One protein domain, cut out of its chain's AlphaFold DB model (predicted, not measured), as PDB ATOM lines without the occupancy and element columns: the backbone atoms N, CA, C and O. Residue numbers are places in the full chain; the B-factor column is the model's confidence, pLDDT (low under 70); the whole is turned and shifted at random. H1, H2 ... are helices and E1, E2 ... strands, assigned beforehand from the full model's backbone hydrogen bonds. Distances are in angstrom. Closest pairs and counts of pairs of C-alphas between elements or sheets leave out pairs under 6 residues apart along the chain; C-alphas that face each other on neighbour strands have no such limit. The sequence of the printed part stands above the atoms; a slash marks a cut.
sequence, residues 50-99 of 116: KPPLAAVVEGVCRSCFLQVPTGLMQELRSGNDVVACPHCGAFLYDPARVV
ATOM      1  N   LYS A  50     302.754 156.305 236.640       92.69
ATOM      2  CA  LYS A  50     303.078 155.988 235.244       92.69
ATOM      3  C   LYS A  50     304.335 156.752 234.810       92.69
ATOM      4  O   LYS A  50     304.462 157.937 235.127       92.69
ATOM      5  N   PRO A  51     305.259 156.126 234.059       94.50
ATOM      6  CA  PRO A  51     306.504 156.777 233.660       94.50
ATOM      7  C   PRO A  51     306.199 157.894 232.654       94.50
ATOM      8  O   PRO A  51     305.701 157.580 231.573       94.50
ATOM      9  N   PRO A  52     306.456 159.181 232.971       94.44
ATOM     10  CA  PRO A  52     306.002 160.332 232.183       94.44
ATOM     11  C   PRO A  52     306.664 160.432 230.800       94.44
ATOM     12  O   PRO A  52     306.032 160.918 229.864       94.44
ATOM     13  N   LEU A  53     307.897 159.934 230.686       96.12
ATOM     14  CA  LEU A  53     308.699 159.874 229.467       96.12
ATOM     15  C   LEU A  53     308.882 158.415 229.043       96.12
ATOM     16  O   LEU A  53     308.961 157.531 229.899       96.12
ATOM     17  N   ALA A  54     308.987 158.164 227.741       96.56
ATOM     18  CA  ALA A  54     309.278 156.841 227.205       96.56
ATOM     19  C   ALA A  54     310.138 156.920 225.943       96.56
ATOM     20  O   ALA A  54     309.834 157.674 225.022       96.56
ATOM     21  N   ALA A  55     311.166 156.073 225.872       96.31
ATOM     22  CA  ALA A  55     311.874 155.850 224.621       96.31
ATOM     23  C   ALA A  55     310.944 155.167 223.616       96.31
ATOM     24  O   ALA A  55     310.121 154.317 223.990       96.31
ATOM     25  N   VAL A  56     311.134 155.483 222.340       96.12
ATOM     26  CA  VAL A  56     310.608 154.670 221.248       96.12
ATOM     27  C   VAL A  56     311.750 153.928 220.590       96.12
ATOM     28  O   VAL A  56     312.704 154.533 220.116       96.12
ATOM     29  N   VAL A  57     311.652 152.604 220.564       95.25
ATOM     30  CA  VAL A  57     312.658 151.733 219.948       95.25
ATOM     31  C   VAL A  57     311.918 150.814 219.000       95.25
ATOM     32  O   VAL A  57     310.949 150.183 219.416       95.25
ATOM     33  N   GLU A  58     312.333 150.786 217.734       94.38
ATOM     34  CA  GLU A  58     311.692 149.971 216.685       94.38
ATOM     35  C   GLU A  58     310.181 150.246 216.543       94.38
ATOM     36  O   GLU A  58     309.383 149.374 216.220       94.38
ATOM     37  N   GLY A  59     309.765 151.492 216.803       95.12
ATOM     38  CA  GLY A  59     308.356 151.894 216.755       95.12
ATOM     39  C   GLY A  59     307.531 151.489 217.980       95.12
ATOM     40  O   GLY A  59     306.336 151.765 218.013       95.12
ATOM     41  N   VAL A  60     308.141 150.893 219.007       97.69
ATOM     42  CA  VAL A  60     307.454 150.462 220.231       97.69
ATOM     43  C   VAL A  60     307.678 151.459 221.364       97.69
ATOM     44  O   VAL A  60     308.815 151.804 221.699       97.69
ATOM     45  N   CYS A  61     306.591 151.888 222.011       97.81
ATOM     46  CA  CYS A  61     306.656 152.718 223.212       97.81
ATOM     47  C   CYS A  61     307.142 151.890 224.407       97.81
ATOM     48  O   CYS A  61     306.443 150.992 224.870       97.81
ATOM     49  N   ARG A  62     308.291 152.234 224.999       97.38
ATOM     50  CA  ARG A  62     308.854 151.474 226.133       97.38
ATOM     51  C   ARG A  62     308.142 151.680 227.477       97.38
ATOM     52  O   ARG A  62     308.507 151.034 228.449       97.38
ATOM     53  N   SER A  63     307.111 152.529 227.541       96.81
ATOM     54  CA  SER A  63     306.251 152.659 228.733       96.81
ATOM     55  C   SER A  63     305.073 151.687 228.746       96.81
ATOM     56  O   SER A  63     304.634 151.316 229.830       96.81
ATOM     57  N   CYS A  64     304.495 151.363 227.589       97.19
ATOM     58  CA  CYS A  64     303.280 150.543 227.505       97.19
ATOM     59  C   CYS A  64     303.401 149.362 226.543       97.19
ATOM     60  O   CYS A  64     302.470 148.575 226.438       97.19
ATOM     61  N   PHE A  65     304.541 149.240 225.862       97.38
ATOM     62  CA  PHE A  65     304.887 148.157 224.943       97.38
ATOM     63  C   PHE A  65     303.985 148.037 223.707       97.38
ATOM     64  O   PHE A  65     304.040 147.036 223.002       97.38
ATOM     65  N   LEU A  66     303.199 149.072 223.402       97.88
ATOM     66  CA  LEU A  66     302.372 149.137 222.198       97.88
ATOM     67  C   LEU A  66     303.084 149.864 221.054       97.88
ATOM     68  O   LEU A  66     303.921 150.750 221.275       97.88
ATOM     69  N   GLN A  67     302.694 149.504 219.830       97.88
ATOM     70  CA  GLN A  67     303.170 150.136 218.605       97.88
ATOM     71  C   GLN A  67     302.709 151.596 218.545       97.88
ATOM     72  O   GLN A  67     301.528 151.914 218.724       97.88
ATOM     73  N   VAL A  68     303.654 152.490 218.274       97.31
ATOM     74  CA  VAL A  68     303.401 153.901 218.007       97.31
ATOM     75  C   VAL A  68     303.000 154.049 216.533       97.31
ATOM     76  O   VAL A  68     303.702 153.525 215.664       97.31
ATOM     77  N   PRO A  69     301.894 154.747 216.222       96.75
ATOM     78  CA  PRO A  69     301.476 154.993 214.845       96.75
ATOM     79  C   PRO A  69     302.570 155.646 213.994       96.75
ATOM     80  O   PRO A  69     303.263 156.554 214.450       96.75
ATOM     81  N   THR A  70     302.672 155.240 212.726       94.00
ATOM     82  CA  THR A  70     303.707 155.724 211.797       94.00
ATOM     83  C   THR A  70     303.704 157.246 211.634       94.00
ATOM     84  O   THR A  70     304.775 157.839 211.557       94.00
ATOM     85  N   GLY A  71     302.533 157.895 211.649       93.94
ATOM     86  CA  GLY A  71     302.443 159.362 211.595       93.94
ATOM     87  C   GLY A  71     303.139 160.038 212.781       93.94
ATOM     88  O   GLY A  71     303.976 160.915 212.589       93.94
ATOM     89  N   LEU A  72     302.905 159.541 214.000       93.88
ATOM     90  CA  LEU A  72     303.586 160.040 215.202       93.88
ATOM     91  C   LEU A  72     305.079 159.688 215.210       93.88
ATOM     92  O   LEU A  72     305.887 160.432 215.752       93.88
ATOM     93  N   MET A  73     305.473 158.575 214.582       93.81
ATOM     94  CA  MET A  73     306.889 158.252 214.380       93.81
ATOM     95  C   MET A  73     307.580 159.253 213.452       93.81
ATOM     96  O   MET A  73     308.729 159.614 213.701       93.81
ATOM     97  N   GLN A  74     306.909 159.702 212.388       92.75
ATOM     98  CA  GLN A  74     307.436 160.734 211.492       92.75
ATOM     99  C   GLN A  74     307.570 162.073 212.219       92.75
ATOM    100  O   GLN A  74     308.613 162.718 212.118       92.75
ATOM    101  N   GLU A  75     306.567 162.446 213.011       92.38
ATOM    102  CA  GLU A  75     306.591 163.653 213.838       92.38
ATOM    103  C   GLU A  75     307.734 163.612 214.867       92.38
ATOM    104  O   GLU A  75     308.549 164.535 214.928       92.38
ATOM    105  N   LEU A  76     307.891 162.490 215.577       91.62
ATOM    106  CA  LEU A  76     308.963 162.272 216.553       91.62
ATOM    107  C   LEU A  76     310.359 162.372 215.919       91.62
ATOM    108  O   LEU A  76     311.284 162.940 216.510       91.62
ATOM    109  N   ARG A  77     310.517 161.839 214.702       89.25
ATOM    110  CA  ARG A  77     311.761 161.944 213.925       89.25
ATOM    111  C   ARG A  77     312.019 163.369 213.446       89.25
ATOM    112  O   ARG A  77     313.170 163.791 213.458       89.25
ATOM    113  N   SER A  78     310.971 164.102 213.062       88.25
ATOM    114  CA  SER A  78     311.084 165.503 212.640       88.25
ATOM    115  C   SER A  78     311.581 166.400 213.774       88.25
ATOM    116  O   SER A  78     312.356 167.320 213.537       88.25
ATOM    117  N   GLY A  79     311.176 166.101 215.014       83.19
ATOM    118  CA  GLY A  79     311.616 166.826 216.200       83.19
ATOM    119  C   GLY A  79     311.100 168.245 216.338       83.19
ATOM    120  O   GLY A  79     311.656 168.981 217.144       83.19
ATOM    121  N   ASN A  80     310.085 168.615 215.561       83.25
ATOM    122  CA  ASN A  80     309.488 169.943 215.624       83.25
ATOM    123  C   ASN A  80     308.542 170.099 216.819       83.25
ATOM    124  O   ASN A  80     308.363 171.215 217.292       83.25
ATOM    125  N   ASP A  81     307.975 168.992 217.306       86.00
ATOM    126  CA  ASP A  81     306.955 168.993 218.348       86.00
ATOM    127  C   ASP A  81     307.155 167.889 219.390       86.00
ATOM    128  O   ASP A  81     307.843 166.881 219.186       86.00
ATOM    129  N   VAL A  82     306.526 168.105 220.547       90.50
ATOM    130  CA  VAL A  82     306.472 167.142 221.646       90.50
ATOM    131  C   VAL A  82     305.395 166.103 221.350       90.50
ATOM    132  O   VAL A  82     304.201 166.374 221.449       90.50
ATOM    133  N   VAL A  83     305.821 164.875 221.068       94.50
ATOM    134  CA  VAL A  83     304.910 163.772 220.743       94.50
ATOM    135  C   VAL A  83     304.530 162.994 222.002       94.50
ATOM    136  O   VAL A  83     305.397 162.533 222.746       94.50
ATOM    137  N   ALA A  84     303.233 162.783 222.229       96.00
ATOM    138  CA  ALA A  84     302.728 161.899 223.278       96.00
ATOM    139  C   ALA A  84     302.243 160.561 222.696       96.00
ATOM    140  O   ALA A  84     301.625 160.497 221.638       96.00
ATOM    141  N   CYS A  85     302.488 159.467 223.416       97.00
ATOM    142  CA  CYS A  85     301.965 158.153 223.070       97.00
ATOM    143  C   CYS A  85     300.429 158.166 223.147       97.00
ATOM    144  O   CYS A  85     299.902 158.443 224.229       97.00
ATOM    145  N   PRO A  86     299.708 157.770 222.084       96.69
ATOM    146  CA  PRO A  86     298.245 157.804 222.071       96.69
ATOM    147  C   PRO A  86     297.628 156.762 223.014       96.69
ATOM    148  O   PRO A  86     296.484 156.902 223.430       96.69
ATOM    149  N   HIS A  87     298.394 155.734 223.393       97.00
ATOM    150  CA  HIS A  87     297.906 154.631 224.225       97.00
ATOM    151  C   HIS A  87     298.062 154.886 225.723       97.00
ATOM    152  O   HIS A  87     297.197 154.534 226.519       97.00
ATOM    153  N   CYS A  88     299.189 155.469 226.140       95.88
ATOM    154  CA  CYS A  88     299.514 155.619 227.563       95.88
ATOM    155  C   CYS A  88     299.803 157.058 227.996       95.88
ATOM    156  O   CYS A  88     299.971 157.304 229.196       95.88
ATOM    157  N   GLY A  89     299.896 157.986 227.042       96.00
ATOM    158  CA  GLY A  89     300.185 159.398 227.267       96.00
ATOM    159  C   GLY A  89     301.650 159.725 227.557       96.00
ATOM    160  O   GLY A  89     301.921 160.832 228.001       96.00
ATOM    161  N   ALA A  90     302.609 158.808 227.391       97.06
ATOM    162  CA  ALA A  90     304.021 159.140 227.614       97.06
ATOM    163  C   ALA A  90     304.581 160.069 226.559       97.06
ATOM    164  O   ALA A  90     304.389 159.801 225.379       97.06
ATOM    165  N   PHE A  91     305.303 161.109 226.979       96.75
ATOM    166  CA  PHE A  91     306.095 161.887 226.040       96.75
ATOM    167  C   PHE A  91     307.189 160.990 225.477       96.75
ATOM    168  O   PHE A  91     307.939 160.347 226.220       96.75
ATOM    169  N   LEU A  92     307.207 160.902 224.158       95.69
ATOM    170  CA  LEU A  92     308.076 160.023 223.412       95.69
ATOM    171  C   LEU A  92     309.380 160.747 223.097       95.69
ATOM    172  O   LEU A  92     309.378 161.929 222.762       95.69
ATOM    173  N   TYR A  93     310.490 160.025 223.181       94.94
ATOM    174  CA  TYR A  93     311.776 160.487 222.674       94.94
ATOM    175  C   TYR A  93     312.438 159.395 221.837       94.94
ATOM    176  O   TYR A  93     312.283 158.199 222.108       94.94
ATOM    177  N   ASP A  94     313.178 159.819 220.818       92.38
ATOM    178  CA  ASP A  94     314.022 158.932 220.026       92.38
ATOM    179  C   ASP A  94     315.420 158.871 220.669       92.38
ATOM    180  O   ASP A  94     316.129 159.882 220.664       92.38
ATOM    181  N   PRO A  95     315.841 157.728 221.244       88.88
ATOM    182  CA  PRO A  95     317.150 157.608 221.878       88.88
ATOM    183  C   PRO A  95     318.313 157.863 220.911       88.88
ATOM    184  O   PRO A  95     319.369 158.291 221.365       88.88
ATOM    185  N   ALA A  96     318.130 157.684 219.596       84.38
ATOM    186  CA  ALA A  96     319.157 158.007 218.606       84.38
ATOM    187  C   ALA A  96     319.397 159.523 218.469       84.38
ATOM    188  O   ALA A  96     320.445 159.944 217.985       84.38
ATOM    189  N   ARG A  97     318.435 160.348 218.903       76.62
ATOM    190  CA  ARG A  97     318.518 161.815 218.867       76.62
ATOM    191  C   ARG A  97     318.986 162.422 220.185       76.62
ATOM    192  O   ARG A  97     319.429 163.565 220.199       76.62
ATOM    193  N   VAL A  98     318.909 161.678 221.288       67.56
ATOM    194  CA  VAL A  98     319.359 162.139 222.608       67.56
ATOM    195  C   VAL A  98     320.856 161.857 222.756       67.56
ATOM    196  O   VAL A  98     321.282 161.033 223.559       67.56
ATOM    197  N   VAL A  99     321.670 162.537 221.948       49.03
ATOM    198  CA  VAL A  99     323.128 162.567 222.095       49.03
ATOM    199  C   VAL A  99     323.515 163.972 222.549       49.03
ATOM    200  O   VAL A  99     323.482 164.904 221.757       49.03
TER     201      VAL A  99
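This is residues 50 to 99 of the 116 residues of the protein "zf-RING_7 domain-containing protein" of Chthoniobacterales bacterium (UniProt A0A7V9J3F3). This is a small, rounded domain with little regular structure: two short strands, E1 and E2, side by side, a short helix, H1, near E2, and long loops between. Its 50 printed residues hold E1, H1, E2 in that order, class mixed, with 17 residues in named elements. It is compact, radius of gyration of the C-alphas 9.5 A, spanning 24 by 22 by 19 A.

Start at E1, residues 53 to 57, whose residues 56 to 57 pair antiparallel with residues 60 to 61. E2, residues 91 to 93, is its parallel neighbour at 42 degrees; look for N 54 and O 91, 2.9 A apart. With H1, residues 70 to 78, they form a strand-helix-strand unit, parallel strands joined through a helix, its crossover right-handed. The closest C-alphas of H1 and E2, Leu 76 and Tyr 93, are 7.0 A apart. In H1 every O i to N i+4 pair is within hydrogen-bond range.

Find C-alpha 53 at (308.699, 159.874, 229.467); E1 runs 13.1 A from there. H1 spans 12.3 A, and E2 runs 6.8 A to C-alpha 93 at (311.776, 160.487, 222.674).

The printed part has no cut. Both links are long, 12 residues each. Residues 98 to 99 have pLDDT under 70.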